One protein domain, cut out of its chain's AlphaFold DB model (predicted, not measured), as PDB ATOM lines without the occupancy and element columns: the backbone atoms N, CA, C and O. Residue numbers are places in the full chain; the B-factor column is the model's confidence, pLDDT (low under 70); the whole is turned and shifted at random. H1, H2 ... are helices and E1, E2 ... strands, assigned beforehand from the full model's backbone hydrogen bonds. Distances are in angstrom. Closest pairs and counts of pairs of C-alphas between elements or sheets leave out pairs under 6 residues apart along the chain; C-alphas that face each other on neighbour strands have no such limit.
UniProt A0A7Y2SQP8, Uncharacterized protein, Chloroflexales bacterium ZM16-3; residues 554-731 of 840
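What this domain is: This is residues 554 to 731 of the 840 residues of an uncharacterized protein of Chloroflexales bacterium ZM16-3 (UniProt A0A7Y2SQP8). A strongly twisted sheet of five strands forms the core between two layers of helices, with H1 and H2 packed on one face, H3 and the first half of H4 on the other, and H5 running along the edge strand E4. The stretch at residues 554 to 573 reaches out beyond one end of this body and the stretch round E2 lies at the other, which gives the whole its length. The printed part has 178 residues with five named helices and six named strands, in the order E1 E2 E3 E4 H1 E5 H2 E6 H3 H4 H5. The sheet runs E4 E3 E1 E5 E6 and is mixed, and the class is mixed, helices and strands. The whole is compact, with a radius of gyration of the C-alphas of 16.3 A, and elongated in outline, with spans of 53 by 35 by 30 A.

How they stand to each other: In the sheet, E3, residues 601 to 607, and E4, residues 612 to 619, form a hairpin, antiparallel at 160 degrees, with N 603 and O 617 at 3.0 A. E4 bends by 58 degrees at residue 615. E1, residues 574 to 579, is antiparallel to E3 at 162 degrees, with N 604 and O 578 at 2.9 A. E5, residues 648 to 652, is parallel to E1 at 19 degrees, with N 577 and O 650 at 2.9 A. The edge strand E6, residues 673 to 677, is parallel to E5 at 25 degrees, with N 675 and O 649 at 2.8 A. H1, residues 624 to 633, is on the sheet; its closest C-alphas to E4 are those of Ala 631 and Gly 615, 3.8 A apart. E4, H1 and E5 make a split strand-helix-strand unit, two strands running the same way with E3 and E1 between them, and its crossover is right-handed. H2, residues 660 to 670, is on the same face as H1, over E6 at a height over the sheet of 9.6 A, and E5, H2 and E6 make a right-handed strand-helix-strand unit, its two parallel strands being neighbours. H1 and H2 are close but not clearly touching, with the C-alphas of Gly 625 and Ile 663 closest at 6.5 A. H3, residues 679 to 687, is on the opposite face, over E5 at a height of 8.4 A. H4, residues 690 to 711, is on the same face as H3, over E3 and slantwise to it at 45 degrees on the local plane. H3 and H4 only just touch, with 3 pairs of C-alphas within 8 A, and touch only at the corner. H5, residues 718 to 730, is over E4 and along it at 17 degrees on the local plane. H4 touches H5 with its residues 703 to 710 alone, the C-alphas of Leu 707 and Gly 724 being closest at 6.1 A, at a steep tilt of 58 degrees, opposite ways. E2, residues 595 to 597, pairs with no named strand. Every O i to N i+4 pair is within hydrogen-bond range in H1, H2, H3 and H5; in H4, 16 of 18 are.

Where its parts are: E1 begins at C-alpha 574, (104.770, 85.459, 49.188). E3 is 20.1 A from first to last C-alpha and E4 is 20.9 A. H4 is 30.2 A long, with a kink of 40 degrees near residue 701, and starts at C-alpha 690, (101.350, 69.870, 51.871). H5 is 18.5 A long and ends at C-alpha 730, (101.386, 78.749, 69.173).

The domain as a whole: The two C-alphas farthest apart are those of Val 565 and His 594, 54.6 A. The printed part has no cut. The links from E1 to E2, 15 residues, and from H1 to E5, 14 residues, are long. The mean pLDDT of the printed part is 93.4, and residue 565 is under 70.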
ATOM      1  N   ASP A 554     113.284  75.567  60.519       75.56
ATOM      2  CA  ASP A 554     112.436  75.941  59.380       75.56
ATOM      3  C   ASP A 554     112.836  77.302  58.782       75.56
ATOM      4  O   ASP A 554     112.904  77.462  57.564       75.56
ATOM      5  N   VAL A 555     113.169  78.285  59.629       81.31
ATOM      6  CA  VAL A 555     113.561  79.633  59.180       81.31
ATOM      7  C   VAL A 555     115.044  79.761  58.836       81.31
ATOM      8  O   VAL A 555     115.427  80.712  58.159       81.31
ATOM      9  N   ALA A 556     115.890  78.818  59.264       78.75
ATOM     10  CA  ALA A 556     117.315  78.807  58.930       78.75
ATOM     11  C   ALA A 556     117.557  78.533  57.438       78.75
ATOM     12  O   ALA A 556     118.578  78.949  56.886       78.75
ATOM     13  N   THR A 557     116.610  77.853  56.785       78.75
ATOM     14  CA  THR A 557     116.669  77.526  55.354       78.75
ATOM     15  C   THR A 557     116.262  78.689  54.443       78.75
ATOM     16  O   THR A 557     116.606  78.688  53.259       78.75
ATOM     17  N   VAL A 558     115.597  79.715  54.986       84.06
ATOM     18  CA  VAL A 558     115.169  80.911  54.247       84.06
ATOM     19  C   VAL A 558     116.005  82.135  54.606       84.06
ATOM     20  O   VAL A 558     116.542  82.293  55.703       84.06
ATOM     21  N   ARG A 559     116.136  83.059  53.657       83.12
ATOM     22  CA  ARG A 559     116.851  84.317  53.875       83.12
ATOM     23  C   ARG A 559     115.991  85.292  54.668       83.12
ATOM     24  O   ARG A 559     114.855  85.580  54.312       83.12
ATOM     25  N   GLN A 560     116.617  85.925  55.657       82.62
ATOM     26  CA  GLN A 560     116.052  87.072  56.382       82.62
ATOM     27  C   GLN A 560     116.473  88.432  55.781       82.62
ATOM     28  O   GLN A 560     116.055  89.493  56.248       82.62
ATOM     29  N   ARG A 561     117.350  88.425  54.763       82.25
ATOM     30  CA  ARG A 561     117.857  89.620  54.065       82.25
ATOM     31  C   ARG A 561     117.950  89.362  52.566       82.25
ATOM     32  O   ARG A 561     118.561  88.374  52.159       82.25
ATOM     33  N   SER A 562     117.479  90.298  51.744       74.44
ATOM     34  CA  SER A 562     117.570  90.179  50.281       74.44
ATOM     35  C   SER A 562     119.009  90.324  49.768       74.44
ATOM     36  O   SER A 562     119.379  89.761  48.741       74.44
ATOM     37  N   THR A 563     119.847  91.058  50.509       74.50
ATOM     38  CA  THR A 563     121.249  91.336  50.146       74.50
ATOM     39  C   THR A 563     122.173  90.123  50.263       74.50
ATOM     40  O   THR A 563     123.313  90.172  49.794       74.50
ATOM     41  N   LEU A 564     121.705  89.028  50.869       71.25
ATOM     42  CA  LEU A 564     122.432  87.767  50.902       71.25
ATOM     43  C   LEU A 564     122.305  87.077  49.541       71.25
ATOM     44  O   LEU A 564     121.217  86.665  49.138       71.25
ATOM     45  N   VAL A 565     123.436  86.931  48.846       69.75
ATOM     46  CA  VAL A 565     123.537  86.203  47.573       69.75
ATOM     47  C   VAL A 565     123.561  84.699  47.861       69.75
ATOM     48  O   VAL A 565     124.595  84.046  47.761       69.75
ATOM     49  N   LEU A 566     122.418  84.162  48.281       72.31
ATOM     50  CA  LEU A 566     122.176  82.728  48.427       72.31
ATOM     51  C   LEU A 566     120.998  82.356  47.527       72.31
ATOM     52  O   LEU A 566     120.058  83.139  47.384       72.31
ATOM     53  N   ARG A 567     121.039  81.161  46.934       74.69
ATOM     54  CA  ARG A 567     119.928  80.589  46.156       74.69
ATOM     55  C   ARG A 567     118.862  80.005  47.095       74.69
ATOM     56  O   ARG A 567     118.570  78.821  47.026       74.69
ATOM     57  N   ALA A 568     118.361  80.818  48.018       79.81
ATOM     58  CA  ALA A 568     117.347  80.423  48.989       79.81
ATOM     59  C   ALA A 568     116.158  81.400  48.936       79.81
ATOM     60  O   ALA A 568     116.376  82.590  48.663       79.81
ATOM     61  N   PRO A 569     114.923  80.939  49.189       84.19
ATOM     62  CA  PRO A 569     113.760  81.817  49.244       84.19
ATOM     63  C   PRO A 569     113.882  82.859  50.359       84.19
ATOM     64  O   PRO A 569     114.690  82.699  51.280       84.19
ATOM     65  N   CYS A 570     113.146  83.965  50.255       88.31
ATOM     66  CA  CYS A 570     113.122  85.003  51.283       88.31
ATOM     67  C   CYS A 570     111.840  84.889  52.113       88.31
ATOM     68  O   CYS A 570     110.776  84.621  51.573       88.31
ATOM     69  N   LEU A 571     111.932  85.123  53.422       91.12
ATOM     70  CA  LEU A 571     110.741  85.224  54.269       91.12
ATOM     71  C   LEU A 571     109.940  86.492  53.916       91.12
ATOM     72  O   LEU A 571     110.556  87.506  53.567       91.12
ATOM     73  N   HIS A 572     108.609  86.462  54.049       94.31
ATOM     74  CA  HIS A 572     107.694  87.551  53.662       94.31
ATOM     75  C   HIS A 572     107.790  87.902  52.177       94.31
ATOM     76  O   HIS A 572     107.602  89.052  51.761       94.31
ATOM     77  N   GLU A 573     108.141  86.917  51.356       92.88
ATOM     78  CA  GLU A 573     108.164  87.083  49.909       92.88
ATOM     79  C   GLU A 573     106.757  86.895  49.360       92.88
ATOM     80  O   GLU A 573     106.242  87.811  48.722       92.88
ATOM     81  N   VAL A 574     106.109  85.775  49.685       96.44
ATOM     82  CA  VAL A 574     104.770  85.459  49.188       96.44
ATOM     83  C   VAL A 574     103.882  84.950  50.312       96.44
ATOM     84  O   VAL A 574     104.190  83.945  50.953       96.44
ATOM     85  N   TRP A 575     102.750  85.621  50.514       98.12
ATOM     86  CA  TRP A 575     101.681  85.132  51.380       98.12
ATOM     87  C   TRP A 575     100.514  84.614  50.551       98.12
ATOM     88  O   TRP A 575     100.136  85.225  49.551       98.12
ATOM     89  N   VAL A 576      99.926  83.501  50.986       98.44
ATOM     90  CA  VAL A 576      98.809  82.836  50.307       98.44
ATOM     91  C   VAL A 576      97.625  82.723  51.254       98.44
ATOM     92  O   VAL A 576      97.762  82.169  52.341       98.44
ATOM     93  N   ALA A 577      96.463  83.222  50.834       98.19
ATOM     94  CA  ALA A 577      95.209  83.030  51.553       98.19
ATOM     95  C   ALA A 577      94.603  81.661  51.212       98.19
ATOM     96  O   ALA A 577      94.251  81.416  50.055       98.19
ATOM     97  N   LEU A 578      94.449  80.794  52.215       98.06
ATOM     98  CA  LEU A 578      93.821  79.478  52.097       98.06
ATOM     99  C   LEU A 578      92.655  79.368  53.084       98.06
ATOM    100  O   LEU A 578      92.796  79.662  54.272       98.06
ATOM    101  N   GLN A 579      91.490  78.943  52.592       96.94
ATOM    102  CA  GLN A 579      90.333  78.663  53.441       96.94
ATOM    103  C   GLN A 579      90.362  77.210  53.899       96.94
ATOM    104  O   GLN A 579      90.571  76.297  53.096       96.94
ATOM    105  N   VAL A 580      90.081  77.003  55.183       97.50
ATOM    106  CA  VAL A 580      89.946  75.667  55.756       97.50
ATOM    107  C   VAL A 580      88.750  74.969  55.096       97.50
ATOM    108  O   VAL A 580      87.647  75.522  55.109       97.50
ATOM    109  N   PRO A 581      88.931  73.775  54.500       94.44
ATOM    110  CA  PRO A 581      87.923  73.183  53.614       94.44
ATOM    111  C   PRO A 581      86.617  72.821  54.321       94.44
ATOM    112  O   PRO A 581      85.551  72.836  53.711       94.44
ATOM    113  N   GLN A 582      86.711  72.466  55.602       97.25
ATOM    114  CA  GLN A 582      85.581  72.091  56.442       97.25
ATOM    115  C   GLN A 582      85.352  73.169  57.501       97.25
ATOM    116  O   GLN A 582      86.298  73.688  58.095       97.25
ATOM    117  N   ARG A 583      84.084  73.496  57.753       97.69
ATOM    118  CA  ARG A 583      83.710  74.433  58.816       97.69
ATOM    119  C   ARG A 583      83.911  73.789  60.184       97.69
ATOM    120  O   ARG A 583      83.622  72.609  60.376       97.69
ATOM    121  N   LEU A 584      84.358  74.584  61.146       97.81
ATOM    122  CA  LEU A 584      84.462  74.180  62.539       97.81
ATOM    123  C   LEU A 584      83.061  74.059  63.143       97.81
ATOM    124  O   LEU A 584      82.224  74.951  62.991       97.81
ATOM    125  N   SER A 585      82.817  72.971  63.872       96.75
ATOM    126  CA  SER A 585      81.558  72.728  64.584       96.75
ATOM    127  C   SER A 585      81.544  73.484  65.922       96.75
ATOM    128  O   SER A 585      81.604  72.892  67.003       96.75
ATOM    129  N   ILE A 586      81.531  74.814  65.841       96.94
ATOM    130  CA  ILE A 586      81.437  75.744  66.971       96.94
ATOM    131  C   ILE A 586      80.350  76.784  66.685       96.94
ATOM    132  O   ILE A 586      80.254  77.290  65.567       96.94
ATOM    133  N   ALA A 587      79.546  77.100  67.698       97.44
ATOM    134  CA  ALA A 587      78.568  78.175  67.611       97.44
ATOM    135  C   ALA A 587      79.258  79.518  67.885       97.44
ATOM    136  O   ALA A 587      79.926  79.676  68.909       97.44
ATOM    137  N   LEU A 588      79.086  80.466  66.968       97.88
ATOM    138  CA  LEU A 588      79.591  81.829  67.075       97.88
ATOM    139  C   LEU A 588      78.480  82.782  67.508       97.88
ATOM    140  O   LEU A 588      77.373  82.739  66.963       97.88
ATOM    141  N   VAL A 589      78.816  83.677  68.430       97.50
ATOM    142  CA  VAL A 589      78.001  84.826  68.840       97.50
ATOM    143  C   VAL A 589      78.768  86.135  68.642       97.50
ATOM    144  O   VAL A 589      79.997  86.132  68.516       97.50
ATOM    145  N   ASP A 590      78.060  87.257  68.559       94.75
ATOM    146  CA  ASP A 590      78.686  88.579  68.609       94.75
ATOM    147  C   ASP A 590      79.107  88.949  70.045       94.75
ATOM    148  O   ASP A 590      78.890  88.191  70.991       94.75
ATOM    149  N   GLU A 591      79.718  90.122  70.223       91.56
ATOM    150  CA  GLU A 591      80.150  90.602  71.547       91.56
ATOM    151  C   GLU A 591      78.976  90.886  72.507       91.56
ATOM    152  O   GLU A 591      79.183  91.000  73.711       91.56
ATOM    153  N   ALA A 592      77.745  90.986  71.997       92.62
ATOM    154  CA  ALA A 592      76.528  91.136  72.792       92.62
ATOM    155  C   ALA A 592      75.816  89.790  73.052       92.62
ATOM    156  O   ALA A 592      74.783  89.760  73.719       92.62
ATOM    157  N   GLY A 593      76.368  88.672  72.564       94.81
ATOM    158  CA  GLY A 593      75.824  87.328  72.746       94.81
ATOM    159  C   GLY A 593      74.769  86.911  71.716       94.81
ATOM    160  O   GLY A 593      74.203  85.823  71.846       94.81
ATOM    161  N   HIS A 594      74.500  87.712  70.682       96.25
ATOM    162  CA  HIS A 594      73.555  87.332  69.633       96.25
ATOM    163  C   HIS A 594      74.151  86.248  68.726       96.25
ATOM    164  O   HIS A 594      75.320  86.343  68.343       96.25
ATOM    165  N   PRO A 595      73.374  85.223  68.336       96.62
ATOM    166  CA  PRO A 595      73.863  84.141  67.488       96.62
ATOM    167  C   PRO A 595      74.218  84.642  66.084       96.62
ATOM    168  O   PRO A 595      73.395  85.241  65.397       96.62
ATOM    169  N   LEU A 596      75.436  84.330  65.639       95.75
ATOM    170  CA  LEU A 596      75.933  84.629  64.294       95.75
ATOM    171  C   LEU A 596      75.884  83.398  63.385       95.75
ATOM    172  O   LEU A 596      75.462  83.481  62.233       95.75
ATOM    173  N   SER A 597      76.346  82.247  63.881       97.25
ATOM    174  CA  SER A 597      76.328  80.986  63.134       97.25
ATOM    175  C   SER A 597      76.479  79.774  64.048       97.25
ATOM    176  O   SER A 597      77.078  79.866  65.112       97.25
ATOM    177  N   GLN A 598      75.990  78.614  63.610       97.25
ATOM    178  CA  GLN A 598      76.199  77.322  64.288       97.25
ATOM    179  C   GLN A 598      77.515  76.633  63.881       97.25
ATOM    180  O   GLN A 598      77.873  75.589  64.425       97.25
ATOM    181  N   SER A 599      78.218  77.192  62.893       97.00
ATOM    182  CA  SER A 599      79.504  76.687  62.416       97.00
ATOM    183  C   SER A 599      80.385  77.839  61.946       97.00
ATOM    184  O   SER A 599      79.881  78.796  61.359       97.00
ATOM    185  N   ALA A 600      81.696  77.728  62.125       97.50
ATOM    186  CA  ALA A 600      82.639  78.768  61.733       97.50
ATOM    187  C   ALA A 600      83.470  78.348  60.518       97.50
ATOM    188  O   ALA A 600      83.980  77.232  60.455       97.50
ATOM    189  N   ALA A 601      83.640  79.243  59.553       97.56
ATOM    190  CA  ALA A 601      84.661  79.124  58.526       97.56
ATOM    191  C   ALA A 601      85.939  79.848  58.976       97.56
ATOM    192  O   ALA A 601      85.894  80.836  59.710       97.56
ATOM    193  N   VAL A 602      87.086  79.341  58.529       98.19
ATOM    194  CA  VAL A 602      88.399  79.886  58.885       98.19
ATOM    195  C   VAL A 602      89.181  80.180  57.616       98.19
ATOM    196  O   VAL A 602      89.270  79.330  56.726       98.19
ATOM    197  N   LEU A 603      89.752  81.376  57.545       97.88
ATOM    198  CA  LEU A 603      90.679  81.791  56.498       97.88
ATOM    199  C   LEU A 603      92.049  82.036  57.125       97.88
ATOM    200  O   LEU A 603      92.142  82.717  58.143       97.88
ATOM    201  N   ILE A 604      93.100  81.485  56.525       98.19
ATOM    202  CA  ILE A 604      94.467  81.557  57.045       98.19
ATOM    203  C   ILE A 604      95.378  82.101  55.951       98.19
ATOM    204  O   ILE A 604      95.326  81.642  54.809       98.19
ATOM    205  N   PHE A 605      96.237  83.056  56.301       98.12
ATOM    206  CA  PHE A 605      97.370  83.418  55.459       98.12
ATOM    207  C   PHE A 605      98.574  82.559  55.827       98.12
ATOM    208  O   PHE A 605      98.920  82.441  57.001       98.12
ATOM    209  N   PHE A 606      99.232  81.996  54.821       97.81
ATOM    210  CA  PHE A 606     100.462  81.226  54.965       97.81
ATOM    211  C   PHE A 606     101.629  81.925  54.278       97.81
ATOM    212  O   PHE A 606     101.471  82.432  53.170       97.81
ATOM    213  N   GLU A 607     102.812  81.876  54.888       96.38
ATOM    214  CA  GLU A 607     104.062  82.127  54.169       96.38
ATOM    215  C   GLU A 607     104.358  80.934  53.253       96.38
ATOM    216  O   GLU A 607     104.516  79.812  53.739       96.38
ATOM    217  N   GLU A 608     104.450  81.171  51.940       95.62
ATOM    218  CA  GLU A 608     104.516  80.110  50.923       95.62
ATOM    219  C   GLU A 608     105.696  79.152  51.142       95.62
ATOM    220  O   GLU A 608     105.527  77.941  51.056       95.62
ATOM    221  N   HIS A 609     106.881  79.678  51.466       92.12
ATOM    222  CA  HIS A 609     108.123  78.890  51.452       92.12
ATOM    223  C   HIS A 609     108.338  77.999  52.673       92.12
ATOM    224  O   HIS A 609     109.013  76.977  52.572       92.12
ATOM    225  N   ILE A 610     107.813  78.397  53.831       92.62
ATOM    226  CA  ILE A 610     107.910  77.607  55.072       92.62
ATOM    227  C   ILE A 610     106.577  76.955  55.447       92.62
ATOM    228  O   ILE A 610     106.525  76.190  56.408       92.62
ATOM    229  N   GLU A 611     105.510  77.263  54.703       94.62
ATOM    230  CA  GLU A 611     104.154  76.744  54.895       94.62
ATOM    231  C   GLU A 611     103.641  76.935  56.332       94.62
ATOM    232  O   GLU A 611     102.965  76.080  56.908       94.62
ATOM    233  N   ARG A 612     103.997  78.071  56.942       94.19
ATOM    234  CA  ARG A 612     103.579  78.433  58.301       94.19
ATOM    235  C   ARG A 612     102.522  79.532  58.268       94.19
ATOM    236  O   ARG A 612     102.621  80.433  57.430       94.19
ATOM    237  N   PRO A 613     101.527  79.477  59.169       95.75
ATOM    238  CA  PRO A 613     100.499  80.501  59.238       95.75
ATOM    239  C   PRO A 613     101.122  81.824  59.685       95.75
ATOM    240  O   PRO A 613     101.900  81.864  60.631       95.75
ATOM    241  N   VAL A 614     100.774  82.918  59.024       95.50
ATOM    242  CA  VAL A 614     101.163  84.275  59.431       95.50
ATOM    243  C   VAL A 614     100.012  85.030  60.081       95.50
ATOM    244  O   VAL A 614     100.268  86.036  60.718       95.50
ATOM    245  N   GLY A 615      98.776  84.542  59.963       95.25
ATOM    246  CA  GLY A 615      97.586  85.055  60.641       95.25
ATOM    247  C   GLY A 615      96.326  84.339  60.159       95.25
ATOM    248  O   GLY A 615      96.364  83.615  59.160       95.25
ATOM    249  N   LEU A 616      95.215  84.515  60.874       97.31
ATOM    250  CA  LEU A 616      93.930  83.899  60.544       97.31
ATOM    251  C   LEU A 616      92.750  84.794  60.911       97.31
ATOM    252  O   LEU A 616      92.884  85.707  61.724       97.31
ATOM    253  N   TRP A 617      91.588  84.476  60.350       97.38
ATOM    254  CA  TRP A 617      90.304  85.021  60.774       97.38
ATOM    255  C   TRP A 617      89.227  83.940  60.823       97.38
ATOM    256  O   TRP A 617      89.225  83.016  60.003       97.38
ATOM    257  N   VAL A 618      88.306  84.081  61.779       97.31
ATOM    258  CA  VAL A 618      87.198  83.153  62.023       97.31
ATOM    259  C   VAL A 618      85.880  83.912  61.935       97.31
ATOM    260  O   VAL A 618      85.664  84.870  62.673       97.31
ATOM    261  N   ASP A 619      84.990  83.478  61.046       96.31
ATOM    262  CA  ASP A 619      83.635  84.029  60.936       96.31
ATOM    263  C   ASP A 619      82.691  83.032  60.250       96.31
ATOM    264  O   ASP A 619      83.102  81.942  59.849       96.31
ATOM    265  N   SER A 620      81.420  83.389  60.069       94.88
ATOM    266  CA  SER A 620      80.541  82.664  59.148       94.88
ATOM    267  C   SER A 620      81.082  82.756  57.715       94.88
ATOM    268  O   SER A 620      81.281  81.728  57.070       94.88
ATOM    269  N   GLU A 621      81.407  83.957  57.247       93.94
ATOM    270  CA  GLU A 621      82.040  84.228  55.956       93.94
ATOM    271  C   GLU A 621      83.326  85.034  56.192       93.94
ATOM    272  O   GLU A 621      83.261  86.243  56.395       93.94
ATOM    273  N   PRO A 622      84.500  84.380  56.252       91.88
ATOM    274  CA  PRO A 622      85.715  85.039  56.703       91.88
ATOM    275  C   PRO A 622      86.187  86.091  55.695       91.88
ATOM    276  O   PRO A 622      86.332  85.814  54.503       91.88
ATOM    277  N   ASP A 623      86.469  87.291  56.200       94.19
ATOM    278  CA  ASP A 623      86.932  88.433  55.415       94.19
ATOM    279  C   ASP A 623      88.464  88.388  55.222       94.19
ATOM    280  O   ASP A 623      89.211  88.386  56.211       94.19
ATOM    281  N   PRO A 624      88.972  88.388  53.972       96.12
ATOM    282  CA  PRO A 624      90.408  88.369  53.705       96.12
ATOM    283  C   PRO A 624      91.154  89.593  54.237       96.12
ATOM    284  O   PRO A 624      92.317  89.462  54.612       96.12
ATOM    285  N   GLY A 625      90.528  90.767  54.305       97.00
ATOM    286  CA  GLY A 625      91.194  91.944  54.852       97.00
ATOM    287  C   GLY A 625      91.320  91.890  56.370       97.00
ATOM    288  O   GLY A 625      92.376  92.249  56.875       97.00
ATOM    289  N   LEU A 626      90.343  91.327  57.094       96.31
ATOM    290  CA  LEU A 626      90.479  91.098  58.540       96.31
ATOM    291  C   LEU A 626      91.541  90.038  58.847       96.31
ATOM    292  O   LEU A 626      92.361  90.231  59.743       96.31
ATOM    293  N   ALA A 627      91.590  88.956  58.063       96.81
ATOM    294  CA  ALA A 627      92.653  87.958  58.178       96.81
ATOM    295  C   ALA A 627      94.041  88.563  57.904       96.81
ATOM    296  O   ALA A 627      94.997  88.261  58.618       96.81
ATOM    297  N   LEU A 628      94.152  89.445  56.905       97.38
ATOM    298  CA  LEU A 628      95.397  90.143  56.592       97.38
ATOM    299  C   LEU A 628      95.761  91.178  57.668       97.38
ATOM    300  O   LEU A 628      96.926  91.279  58.039       97.38
ATOM    301  N   HIS A 629      94.779  91.894  58.218       96.25
ATOM    302  CA  HIS A 629      94.970  92.807  59.343       96.25
ATOM    303  C   HIS A 629      95.507  92.056  60.570       96.25
ATOM    304  O   HIS A 629      96.527  92.444  61.143       96.25
ATOM    305  N   GLN A 630      94.892  90.924  60.929       94.88
ATOM    306  CA  GLN A 630      95.396  90.070  62.004       94.88
ATOM    307  C   GLN A 630      96.827  89.592  61.713       94.88
ATOM    308  O   GLN A 630      97.665  89.635  62.607       94.88
ATOM    309  N   ALA A 631      97.137  89.208  60.468       95.88
ATOM    310  CA  ALA A 631      98.465  88.729  60.074       95.88
ATOM    311  C   ALA A 631      99.578  89.793  60.132       95.88
ATOM    312  O   ALA A 631     100.744  89.459  60.353       95.88
ATOM    313  N   LEU A 632      99.245  91.067  59.908       94.88
ATOM    314  CA  LEU A 632     100.209  92.171  59.933       94.88
ATOM    315  C   LEU A 632     100.462  92.670  61.360       94.88
ATOM    316  O   LEU A 632     101.616  92.854  61.756       94.88
ATOM    317  N   TRP A 633      99.392  92.892  62.127       93.19
ATOM    318  CA  TRP A 633      99.464  93.602  63.407       93.19
ATOM    319  C   TRP A 633      99.355  92.709  64.635       93.19
ATOM    320  O   TRP A 633      99.836  93.119  65.691       93.19
ATOM    321  N   HIS A 634      98.781  91.507  64.513       91.12
ATOM    322  CA  HIS A 634      98.580  90.562  65.620       91.12
ATOM    323  C   HIS A 634      97.992  91.205  66.883       91.12
ATOM    324  O   HIS A 634      98.566  91.048  67.965       91.12
ATOM    325  N   PRO A 635      96.886  91.967  66.787       89.62
ATOM    326  CA  PRO A 635      96.287  92.564  67.973       89.62
ATOM    327  C   PRO A 635      95.942  91.459  68.985       89.62
ATOM    328  O   PRO A 635      95.404  90.417  68.610       89.62
ATOM    329  N   GLY A 636      96.336  91.663  70.246       86.69
ATOM    330  CA  GLY A 636      96.181  90.686  71.331       86.69
ATOM    331  C   GLY A 636      97.244  89.578  71.391       86.69
ATOM    332  O   GLY A 636      97.320  88.879  72.396       86.69
ATOM    333  N   HIS A 637      98.110  89.440  70.377       88.88
ATOM    334  CA  HIS A 637      99.086  88.342  70.266       88.88
ATOM    335  C   HIS A 637     100.522  88.841  70.057       88.88
ATOM    336  O   HIS A 637     101.185  88.437  69.099       88.88
ATOM    337  N   PRO A 638     101.084  89.673  70.959       84.88
ATOM    338  CA  PRO A 638     102.400  90.291  70.764       84.88
ATOM    339  C   PRO A 638     103.547  89.274  70.643       84.88
ATOM    340  O   PRO A 638     104.613  89.580  70.101       84.88
ATOM    341  N   ASN A 639     103.336  88.046  71.124       85.38
ATOM    342  CA  ASN A 639     104.323  86.973  71.085       85.38
ATOM    343  C   ASN A 639     104.373  86.212  69.753       85.38
ATOM    344  O   ASN A 639     105.161  85.269  69.634       85.38
ATOM    345  N   TRP A 640     103.589  86.625  68.749       89.44
ATOM    346  CA  TRP A 640     103.557  85.946  67.461       89.44
ATOM    347  C   TRP A 640     104.944  85.934  66.784       89.44
ATOM    348  O   TRP A 640     105.591  86.993  66.703       89.44
ATOM    349  N   PRO A 641     105.440  84.773  66.302       86.12
ATOM    350  CA  PRO A 641     106.840  84.670  65.891       86.12
ATOM    351  C   PRO A 641     107.141  85.210  64.483       86.12
ATOM    352  O   PRO A 641     108.221  85.763  64.259       86.12
ATOM    353  N   LEU A 642     106.203  85.082  63.536       89.12
ATOM    354  CA  LEU A 642     106.370  85.551  62.154       89.12
ATOM    355  C   LEU A 642     105.812  86.962  61.975       89.12
ATOM    356  O   LEU A 642     104.604  87.164  62.008       89.12
ATOM    357  N   ARG A 643     106.692  87.941  61.748       89.81
ATOM    358  CA  ARG A 643     106.333  89.368  61.736       89.81
ATOM    359  C   ARG A 643     106.785  90.033  60.444       89.81
ATOM    360  O   ARG A 643     107.973  90.020  60.114       89.81
ATOM    361  N   GLY A 644     105.879  90.660  59.710       93.12
ATOM    362  CA  GLY A 644     106.260  91.308  58.462       93.12
ATOM    363  C   GLY A 644     105.078  91.696  57.599       93.12
ATOM    364  O   GLY A 644     103.941  91.653  58.042       93.12
ATOM    365  N   ALA A 645     105.390  92.073  56.365       95.31
ATOM    366  CA  ALA A 645     104.447  92.334  55.294       95.31
ATOM    367  C   ALA A 645     104.977  91.705  53.987       95.31
ATOM    368  O   ALA A 645     106.170  91.853  53.676       95.31
ATOM    369  N   PRO A 646     104.118  91.032  53.205       96.50
ATOM    370  CA  PRO A 646     104.531  90.217  52.066       96.50
ATOM    371  C   PRO A 646     104.867  91.033  50.831       96.50
ATOM    372  O   PRO A 646     104.280  92.085  50.597       96.50
ATOM    373  N   SER A 647     105.804  90.581  49.997       94.69
ATOM    374  CA  SER A 647     106.060  91.208  48.680       94.69
ATOM    375  C   SER A 647     104.958  90.894  47.680       94.69
ATOM    376  O   SER A 647     104.615  91.754  46.877       94.69
ATOM    377  N   VAL A 648     104.375  89.703  47.779       96.56
ATOM    378  CA  VAL A 648     103.285  89.231  46.933       96.56
ATOM    379  C   VAL A 648     102.161  88.686  47.811       96.56
ATOM    380  O   VAL A 648     102.396  87.865  48.698       96.56
ATOM    381  N   LEU A 649     100.938  89.128  47.552       98.12
ATOM    382  CA  LEU A 649      99.712  88.638  48.171       98.12
ATOM    383  C   LEU A 649      98.949  87.796  47.157       98.12
ATOM    384  O   LEU A 649      98.422  88.329  46.188       98.12
ATOM    385  N   LYS A 650      98.857  86.488  47.384       98.31
ATOM    386  CA  LYS A 650      98.039  85.582  46.578       98.31
ATOM    387  C   LYS A 650      96.693  85.367  47.262       98.31
ATOM    388  O   LYS A 650      96.631  84.734  48.317       98.31
ATOM    389  N   ILE A 651      95.618  85.876  46.663       97.88
ATOM    390  CA  ILE A 651      94.261  85.769  47.220       97.88
ATOM    391  C   ILE A 651      93.323  85.167  46.171       97.88
ATOM    392  O   ILE A 651      93.243  85.679  45.052       97.88
ATOM    393  N   PRO A 652      92.589  84.089  46.491       96.94
ATOM    394  CA  PRO A 652      91.541  83.581  45.618       96.94
ATOM    395  C   PRO A 652      90.476  84.635  45.322       96.94
ATOM    396  O   PRO A 652      89.901  85.223  46.238       96.94
ATOM    397  N   SER A 653      90.161  84.836  44.040       95.50
ATOM    398  CA  SER A 653      89.205  85.867  43.603       95.50
ATOM    399  C   SER A 653      87.821  85.703  44.237       95.50
ATOM    400  O   SER A 653      87.115  86.680  44.477       95.50
ATOM    401  N   LEU A 654      87.457  84.469  44.592       93.44
ATOM    402  CA  LEU A 654      86.192  84.147  45.249       93.44
ATOM    403  C   LEU A 654      86.039  84.752  46.659       93.44
ATOM    404  O   LEU A 654      84.905  84.864  47.123       93.44
ATOM    405  N   PHE A 655      87.131  85.169  47.314       93.12
ATOM    406  CA  PHE A 655      87.096  85.835  48.625       93.12
ATOM    407  C   PHE A 655      86.932  87.357  48.539       93.12
ATOM    408  O   PHE A 655      86.666  87.996  49.551       93.12
ATOM    409  N   LEU A 656      87.071  87.961  47.356       91.44
ATOM    410  CA  LEU A 656      87.184  89.418  47.214       91.44
ATOM    411  C   LEU A 656      85.874  90.140  46.867       91.44
ATOM    412  O   LEU A 656      85.899  91.354  46.691       91.44
ATOM    413  N   LYS A 657      84.740  89.427  46.803       82.62
ATOM    414  CA  LYS A 657      83.459  89.893  46.224       82.62
ATOM    415  C   LYS A 657      83.144  91.384  46.433       82.62
ATOM    416  O   LYS A 657      82.925  92.083  45.456       82.62
ATOM    417  N   GLN A 658      83.114  91.864  47.678       81.81
ATOM    418  CA  GLN A 658      82.766  93.260  48.009       81.81
ATOM    419  C   GLN A 658      83.975  94.116  48.422       81.81
ATOM    420  O   GLN A 658      83.835  95.305  48.683       81.81
ATOM    421  N   ARG A 659      85.164  93.512  48.511       88.62
ATOM    422  CA  ARG A 659      86.346  94.078  49.183       88.62
ATOM    423  C   ARG A 659      87.552  94.218  48.258       88.62
ATOM    424  O   ARG A 659      88.610  94.641  48.709       88.62
ATOM    425  N   GLN A 660      87.417  93.875  46.976       95.06
ATOM    426  CA  GLN A 660      88.531  93.880  46.027       95.06
ATOM    427  C   GLN A 660      89.259  95.231  45.991       95.06
ATOM    428  O   GLN A 660      90.469  95.253  46.184       95.06
ATOM    429  N   GLY A 661      88.531  96.344  45.842       95.69
ATOM    430  CA  GLY A 661      89.141  97.678  45.782       95.69
ATOM    431  C   GLY A 661      89.872  98.083  47.069       95.69
ATOM    432  O   GLY A 661      90.937  98.690  47.008       95.69
ATOM    433  N   ASP A 662      89.352  97.701  48.240       95.69
ATOM    434  CA  ASP A 662      90.025  97.934  49.526       95.69
ATOM    435  C   ASP A 662      91.336  97.144  49.626       95.69
ATOM    436  O   ASP A 662      92.365  97.682  50.033       95.69
ATOM    437  N   ILE A 663      91.313  95.874  49.218       97.25
ATOM    438  CA  ILE A 663      92.489  94.998  49.238       97.25
ATOM    439  C   ILE A 663      93.535  95.450  48.216       97.25
ATOM    440  O   ILE A 663      94.725  95.414  48.519       97.25
ATOM    441  N   GLU A 664      93.117  95.907  47.037       96.81
ATOM    442  CA  GLU A 664      93.998  96.493  46.022       96.81
ATOM    443  C   GLU A 664      94.687  97.757  46.543       96.81
ATOM    444  O   GLU A 664      95.912  97.853  46.458       96.81
ATOM    445  N   ARG A 665      93.937  98.680  47.165       95.31
ATOM    446  CA  ARG A 665      94.504  99.881  47.800       95.31
ATOM    447  C   ARG A 665      95.467  99.534  48.929       95.31
ATOM    448  O   ARG A 665      96.564 100.082  48.989       95.31
ATOM    449  N   ALA A 666      95.094  98.596  49.799       96.12
ATOM    450  CA  ALA A 666      95.962  98.143  50.880       96.12
ATOM    451  C   ALA A 666      97.245  97.487  50.343       96.12
ATOM    452  O   ALA A 666      98.338  97.792  50.823       96.12
ATOM    453  N   ALA A 667      97.141  96.619  49.333       96.38
ATOM    454  CA  ALA A 667      98.285  95.974  48.697       96.38
ATOM    455  C   ALA A 667      99.215  97.002  48.039       96.38
ATOM    456  O   ALA A 667     100.418  96.986  48.317       96.38
ATOM    457  N   ASP A 668      98.674  97.937  47.253       94.12
ATOM    458  CA  ASP A 668      99.479  98.994  46.646       94.12
ATOM    459  C   ASP A 668     100.156  99.859  47.710       94.12
ATOM    460  O   ASP A 668     101.372 100.054  47.650       94.12
ATOM    461  N   TRP A 669      99.430 100.291  48.743       93.44
ATOM    462  CA  TRP A 669     100.001 101.078  49.833       93.44
ATOM    463  C   TRP A 669     101.155 100.336  50.510       93.44
ATOM    464  O   TRP A 669     102.241 100.889  50.675       93.44
ATOM    465  N   MET A 670     100.990  99.041  50.800       94.25
ATOM    466  CA  MET A 670     102.049  98.208  51.382       94.25
ATOM    467  C   MET A 670     103.234  97.968  50.446       94.25
ATOM    468  O   MET A 670     104.254  97.445  50.898       94.25
ATOM    469  N   SER A 671     103.154  98.359  49.170       93.06
ATOM    470  CA  SER A 671     104.095  97.970  48.113       93.06
ATOM    471  C   SER A 671     104.104  96.464  47.835       93.06
ATOM    472  O   SER A 671     105.163  95.892  47.569       93.06
ATOM    473  N   SER A 672     102.943  95.827  47.954       94.88
ATOM    474  CA  SER A 672     102.731  94.401  47.726       94.88
ATOM    475  C   SER A 672     102.053  94.175  46.380       94.88
ATOM    476  O   SER A 672     101.061  94.819  46.057       94.88
ATOM    477  N   GLU A 673     102.564  93.232  45.600       95.62
ATOM    478  CA  GLU A 673     101.907  92.787  44.375       95.62
ATOM    479  C   GLU A 673     100.703  91.908  44.733       95.62
ATOM    480  O   GLU A 673     100.864  90.871  45.375       95.62
ATOM    481  N   LEU A 674      99.498  92.309  44.328       97.56
ATOM    482  CA  LEU A 674      98.303  91.485  44.490       97.56
ATOM    483  C   LEU A 674      98.159  90.535  43.298       97.56
ATOM    484  O   LEU A 674      98.013  90.964  42.156       97.56
ATOM    485  N   GLN A 675      98.156  89.235  43.577       97.88
ATOM    486  CA  GLN A 675      97.917  88.174  42.610       97.88
ATOM    487  C   GLN A 675      96.589  87.487  42.915       97.88
ATOM    488  O   GLN A 675      96.429  86.795  43.925       97.88
ATOM    489  N   LEU A 676      95.629  87.659  42.012       97.25
ATOM    490  CA  LEU A 676      94.327  87.021  42.125       97.25
ATOM    491  C   LEU A 676      94.396  85.592  41.597       97.25
ATOM    492  O   LEU A 676      94.718  85.369  40.431       97.25
ATOM    493  N   LEU A 677      94.079  84.621  42.452       97.12
ATOM    494  CA  LEU A 677      94.044  83.217  42.058       97.12
ATOM    495  C   LEU A 677      92.639  82.843  41.592       97.12
ATOM    496  O   LEU A 677      91.664  82.969  42.337       97.12
ATOM    497  N   ASN A 678      92.526  82.320  40.374       96.19
ATOM    498  CA  ASN A 678      91.306  81.631  39.965       96.19
ATOM    499  C   ASN A 678      91.178  80.275  40.694       96.19
ATOM    500  O   ASN A 678      92.107  79.818  41.364       96.19
ATOM    501  N   ARG A 679      90.024  79.602  40.564       94.75
ATOM    502  CA  ARG A 679      89.762  78.327  41.261       94.75
ATOM    503  C   ARG A 679      90.825  77.261  40.979       94.75
ATOM    504  O   ARG A 679      91.271  76.600  41.907       94.75
ATOM    505  N   PHE A 680      91.256  77.124  39.725       95.81
ATOM    506  CA  PHE A 680      92.260  76.135  39.326       95.81
ATOM    507  C   PHE A 680      93.642  76.448  39.912       95.81
ATOM    508  O   PHE A 680      94.297  75.578  40.482       95.81
ATOM    509  N   GLN A 681      94.071  77.708  39.823       96.25
ATOM    510  CA  GLN A 681      95.332  78.165  40.406       96.25
ATOM    511  C   GLN A 681      95.334  78.004  41.926       96.25
ATOM    512  O   GLN A 681      96.345  77.584  42.479       96.25
ATOM    513  N   HIS A 682      94.214  78.299  42.592       95.69
ATOM    514  CA  HIS A 682      94.072  78.118  44.031       95.69
ATOM    515  C   HIS A 682      94.188  76.643  44.435       95.69
ATOM    516  O   HIS A 682      94.978  76.336  45.324       95.69
ATOM    517  N   SER A 683      93.496  75.724  43.749       94.38
ATOM    518  CA  SER A 683      93.640  74.282  44.003       94.38
ATOM    519  C   SER A 683      95.081  73.809  43.807       94.38
ATOM    520  O   SER A 683      95.647  73.181  44.694       94.38
ATOM    521  N   ARG A 684      95.725  74.202  42.700       95.81
ATOM    522  CA  ARG A 684      97.127  73.850  42.431       95.81
ATOM    523  C   ARG A 684      98.092  74.449  43.458       95.81
ATOM    524  O   ARG A 684      99.112  73.846  43.771       95.81
ATOM    525  N   GLN A 685      97.820  75.659  43.942       95.62
ATOM    526  CA  GLN A 685      98.626  76.298  44.980       95.62
ATOM    527  C   GLN A 685      98.504  75.536  46.301       95.62
ATOM    528  O   GLN A 685      99.511  75.290  46.955       95.62
ATOM    529  N   ARG A 686      97.286  75.127  46.651       95.31
ATOM    530  CA  ARG A 686      96.995  74.327  47.837       95.31
ATOM    531  C   ARG A 686      97.690  72.958  47.790       95.31
ATOM    532  O   ARG A 686      98.377  72.606  48.739       95.31
ATOM    533  N   GLU A 687      97.639  72.260  46.656       93.94
ATOM    534  CA  GLU A 687      98.348  70.982  46.442       93.94
ATOM    535  C   GLU A 687      99.871  71.081  46.631       93.94
ATOM    536  O   GLU A 687     100.514  70.113  47.032       93.94
ATOM    537  N   LYS A 688     100.468  72.249  46.357       95.69
ATOM    538  CA  LYS A 688     101.907  72.480  46.556       95.69
ATOM    539  C   LYS A 688     102.298  72.678  48.021       95.69
ATOM    540  O   LYS A 688     103.482  72.582  48.318       95.69
ATOM    541  N   MET A 689     101.345  72.986  48.902       97.12
ATOM    542  CA  MET A 689     101.592  73.358  50.297       97.12
ATOM    543  C   MET A 689     101.114  72.247  51.244       97.12
ATOM    544  O   MET A 689     100.168  72.418  52.016       97.12
ATOM    545  N   ALA A 690     101.760  71.082  51.162       96.19
ATOM    546  CA  ALA A 690     101.350  69.870  51.871       96.19
ATOM    547  C   ALA A 690     101.327  70.012  53.407       96.19
ATOM    548  O   ALA A 690     100.453  69.446  54.064       96.19
ATOM    549  N   LYS A 691     102.246  70.782  54.006       94.62
ATOM    550  CA  LYS A 691     102.242  71.054  55.454       94.62
ATOM    551  C   LYS A 691     101.092  71.985  55.839       94.62
ATOM    552  O   LYS A 691     100.517  71.820  56.914       94.62
ATOM    553  N   ALA A 692     100.751  72.952  54.985       95.75
ATOM    554  CA  ALA A 692      99.592  73.817  55.207       95.75
ATOM    555  C   ALA A 692      98.277  73.019  55.124       95.75
ATOM    556  O   ALA A 692      97.396  73.197  55.964       95.75
ATOM    557  N   GLU A 693      98.172  72.104  54.158       96.31
ATOM    558  CA  GLU A 693      97.051  71.168  53.991       96.31
ATOM    559  C   GLU A 693      96.827  70.299  55.243       96.31
ATOM    560  O   GLU A 693      95.708  70.218  55.766       96.31
ATOM    561  N   ASP A 694      97.901  69.684  55.753       95.62
ATOM    562  CA  ASP A 694      97.876  68.886  56.984       95.62
ATOM    563  C   ASP A 694      97.433  69.735  58.181       95.62
ATOM    564  O   ASP A 694      96.518  69.358  58.919       95.62
ATOM    565  N   LEU A 695      98.003  70.935  58.333       95.69
ATOM    566  CA  LEU A 695      97.641  71.844  59.418       95.69
ATOM    567  C   LEU A 695      96.155  72.215  59.387       95.69
ATOM    568  O   LEU A 695      95.501  72.183  60.429       95.69
ATOM    569  N   MET A 696      95.613  72.559  58.215       96.88
ATOM    570  CA  MET A 696      94.192  72.888  58.067       96.88
ATOM    571  C   MET A 696      93.301  71.695  58.424       96.88
ATOM    572  O   MET A 696      92.290  71.871  59.100       96.88
ATOM    573  N   SER A 697      93.691  70.481  58.032       96.00
ATOM    574  CA  SER A 697      92.959  69.253  58.371       96.00
ATOM    575  C   SER A 697      92.962  68.995  59.881       96.00
ATOM    576  O   SER A 697      91.920  68.711  60.476       96.00
ATOM    577  N   ARG A 698      94.116  69.179  60.533       95.31
ATOM    578  CA  ARG A 698      94.254  69.065  61.990       95.31
ATOM    579  C   ARG A 698      93.489  70.151  62.733       95.31
ATOM    580  O   ARG A 698      92.888  69.853  63.758       95.31
ATOM    581  N   LEU A 699      93.451  71.381  62.227       95.62
ATOM    582  CA  LEU A 699      92.694  72.477  62.838       95.62
ATOM    583  C   LEU A 699      91.203  72.133  62.972       95.62
ATOM    584  O   LEU A 699      90.598  72.420  64.005       95.62
ATOM    585  N   VAL A 700      90.619  71.474  61.967       96.75
ATOM    586  CA  VAL A 700      89.204  71.074  61.998       96.75
ATOM    587  C   VAL A 700      88.911  70.159  63.183       96.75
ATOM    588  O   VAL A 700      87.922  70.359  63.891       96.75
ATOM    589  N   VAL A 701      89.780  69.181  63.436       95.00
ATOM    590  CA  VAL A 701      89.579  68.176  64.486       95.00
ATOM    591  C   VAL A 701      90.136  68.652  65.828       95.00
ATOM    592  O   VAL A 701      89.398  68.772  66.810       95.00
ATOM    593  N   ASP A 702      91.434  68.929  65.880       94.81
ATOM    594  CA  ASP A 702      92.173  69.255  67.097       94.81
ATOM    595  C   ASP A 702      91.906  70.688  67.556       94.81
ATOM    596  O   ASP A 702      91.771  70.918  68.756       94.81
ATOM    597  N   GLY A 703      91.789  71.639  66.624       94.75
ATOM    598  CA  GLY A 703      91.462  73.034  66.936       94.75
ATOM    599  C   GLY A 703      90.056  73.159  67.522       94.75
ATOM    600  O   GLY A 703      89.877  73.751  68.584       94.75
ATOM    601  N   THR A 704      89.060  72.494  66.923       95.94
ATOM    602  CA  THR A 704      87.697  72.435  67.490       95.94
ATOM    603  C   THR A 704      87.685  71.800  68.884       95.94
ATOM    604  O   THR A 704      87.034  72.316  69.795       95.94
ATOM    605  N   LYS A 705      88.407  70.686  69.085       95.50
ATOM    606  CA  LYS A 705      88.534  70.050  70.409       95.50
ATOM    607  C   LYS A 705      89.196  70.982  71.422       95.50
ATOM    608  O   LYS A 705      88.752  71.033  72.565       95.50
ATOM    609  N   PHE A 706      90.225  71.718  71.011       95.25
ATOM    610  CA  PHE A 706      90.929  72.676  71.857       95.25
ATOM    611  C   PHE A 706      90.023  73.830  72.294       95.25
ATOM    612  O   PHE A 706      89.906  74.079  73.491       95.25
ATOM    613  N   LEU A 707      89.301  74.456  71.359       96.19
ATOM    614  CA  LEU A 707      88.332  75.505  71.684       96.19
ATOM    615  C   LEU A 707      87.259  74.995  72.653       96.19
ATOM    616  O   LEU A 707      86.971  75.645  73.653       96.19
ATOM    617  N   ARG A 708      86.724  73.787  72.424       96.50
ATOM    618  CA  ARG A 708      85.753  73.162  73.339       96.50
ATOM    619  C   ARG A 708      86.341  72.828  74.708       96.50
ATOM    620  O   ARG A 708      85.609  72.814  75.690       96.50
ATOM    621  N   LYS A 709      87.640  72.536  74.790       95.62
ATOM    622  CA  LYS A 709      88.330  72.298  76.064       95.62
ATOM    623  C   LYS A 709      88.443  73.587  76.879       95.62
ATOM    624  O   LYS A 709      88.225  73.539  78.082       95.62
ATOM    625  N   ILE A 710      88.782  74.706  76.237       96.25
ATOM    626  CA  ILE A 710      88.961  76.003  76.912       96.25
ATOM    627  C   ILE A 710      87.614  76.626  77.269       96.25
ATOM    628  O   ILE A 710      87.406  77.043  78.404       96.25
ATOM    629  N   PHE A 711      86.694  76.679  76.310       96.44
ATOM    630  CA  PHE A 711      85.451  77.432  76.452       96.44
ATOM    631  C   PHE A 711      84.240  76.554  76.791       96.44
ATOM    632  O   PHE A 711      83.189  77.076  77.148       96.44
ATOM    633  N   GLY A 712      84.356  75.226  76.721       95.44
ATOM    634  CA  GLY A 712      83.233  74.301  76.896       95.44
ATOM    635  C   GLY A 712      82.382  74.149  75.629       95.44
ATOM    636  O   GLY A 712      82.840  74.360  74.508       95.44
ATOM    637  N   LYS A 713      81.114  73.747  75.794       94.38
ATOM    638  CA  LYS A 713      80.140  73.613  74.688       94.38
ATOM    639  C   LYS A 713      79.307  74.879  74.440       94.38
ATOM    640  O   LYS A 713      78.400  74.838  73.613       94.38
ATOM    641  N   ARG A 714      79.559  75.971  75.173       97.06
ATOM    642  CA  ARG A 714      78.812  77.223  74.991       97.06
ATOM    643  C   ARG A 714      79.151  77.865  73.639       97.06
ATOM    644  O   ARG A 714      80.238  77.619  73.113       97.06
ATOM    645  N   PRO A 715      78.263  78.714  73.101       97.12
ATOM    646  CA  PRO A 715      78.642  79.631  72.039       97.12
ATOM    647  C   PRO A 715      79.804  80.528  72.484       97.12
ATOM    648  O   PRO A 715      79.881  80.927  73.653       97.12
ATOM    649  N   ILE A 716      80.710  80.819  71.554       98.12
ATOM    650  CA  ILE A 716      81.888  81.661  71.795       98.12
ATOM    651  C   ILE A 716      81.864  82.883  70.886       98.12
ATOM    652  O   ILE A 716      81.305  82.832  69.786       98.12
ATOM    653  N   THR A 717      82.454  83.986  71.337       97.56
ATOM    654  CA  THR A 717      82.538  85.190  70.504       97.56
ATOM    655  C   THR A 717      83.534  84.996  69.360       97.56
ATOM    656  O   THR A 717      84.393  84.107  69.392       97.56
ATOM    657  N   ARG A 718      83.455  85.846  68.327       95.62
ATOM    658  CA  ARG A 718      84.475  85.876  67.260       95.62
ATOM    659  C   ARG A 718      85.877  86.076  67.830       95.62
ATOM    660  O   ARG A 718      86.803  85.393  67.402       95.62
ATOM    661  N   ARG A 719      86.014  86.979  68.808       95.44
ATOM    662  CA  ARG A 719      87.277  87.236  69.498       95.44
ATOM    663  C   ARG A 719      87.808  85.977  70.173       95.44
ATOM    664  O   ARG A 719      88.932  85.581  69.895       95.44
ATOM    665  N   GLU A 720      86.986  85.314  70.987       96.56
ATOM    666  CA  GLU A 720      87.362  84.070  71.675       96.56
ATOM    667  C   GLU A 720      87.795  82.973  70.691       96.56
ATOM    668  O   GLU A 720      88.756  82.247  70.946       96.56
ATOM    669  N   ALA A 721      87.112  82.865  69.546       97.00
ATOM    670  CA  ALA A 721      87.460  81.902  68.510       97.00
ATOM    671  C   ALA A 721      88.799  82.231  67.827       97.00
ATOM    672  O   ALA A 721      89.624  81.334  67.655       97.00
ATOM    673  N   VAL A 722      89.032  83.492  67.443       96.06
ATOM    674  CA  VAL A 722      90.300  83.930  66.833       96.06
ATOM    675  C   VAL A 722      91.455  83.746  67.815       96.06
ATOM    676  O   VAL A 722      92.432  83.082  67.471       96.06
ATOM    677  N   ASP A 723      91.313  84.253  69.042       94.81
ATOM    678  CA  ASP A 723      92.339  84.173  70.085       94.81
ATOM    679  C   ASP A 723      92.654  82.721  70.439       94.81
ATOM    680  O   ASP A 723      93.812  82.313  70.408       94.81
ATOM    681  N   GLY A 724      91.625  81.899  70.658       95.50
ATOM    682  CA  GLY A 724      91.804  80.486  70.975       95.50
ATOM    683  C   GLY A 724      92.462  79.683  69.847       95.50
ATOM    684  O   GLY A 724      93.212  78.747  70.120       95.50
ATOM    685  N   LEU A 725      92.232  80.020  68.573       95.94
ATOM    686  CA  LEU A 725      92.925  79.351  67.467       95.94
ATOM    687  C   LEU A 725      94.361  79.851  67.276       95.94
ATOM    688  O   LEU A 725      95.232  79.043  66.953       95.94
ATOM    689  N   LEU A 726      94.637  81.139  67.487       94.31
ATOM    690  CA  LEU A 726      96.009  81.663  67.496       94.31
ATOM    691  C   LEU A 726      96.820  81.045  68.646       94.31
ATOM    692  O   LEU A 726      97.953  80.596  68.435       94.31
ATOM    693  N   ASP A 727      96.202  80.909  69.819       92.81
ATOM    694  CA  ASP A 727      96.756  80.167  70.947       92.81
ATOM    695  C   ASP A 727      96.974  78.707  70.578       92.81
ATOM    696  O   ASP A 727      98.041  78.178  70.847       92.81
ATOM    697  N   TRP A 728      96.043  78.031  69.903       93.00
ATOM    698  CA  TRP A 728      96.256  76.645  69.469       93.00
ATOM    699  C   TRP A 728      97.449  76.492  68.510       93.00
ATOM    700  O   TRP A 728      98.193  75.512  68.594       93.00
ATOM    701  N   LEU A 729      97.660  77.449  67.601       92.44
ATOM    702  CA  LEU A 729      98.784  77.425  66.655       92.44
ATOM    703  C   LEU A 729     100.141  77.625  67.345       92.44
ATOM    704  O   LEU A 729     101.156  77.089  66.884       92.44
ATOM    705  N   THR A 730     100.164  78.390  68.437       87.81
ATOM    706  CA  THR A 730     101.386  78.749  69.173       87.81
ATOM    707  C   THR A 730     101.646  77.844  70.377       87.81
ATOM    708  O   THR A 730     102.794  77.501  70.654       87.81
ATOM    709  N   THR A 731     100.595  77.387  71.050       81.50
ATOM    710  CA  THR A 731     100.609  76.556  72.255       81.50
ATOM    711  C   THR A 731     100.132  75.143  71.910       81.50
ATOM    712  O   THR A 731      98.991  74.906  71.513       81.50
TER     713      THR A 731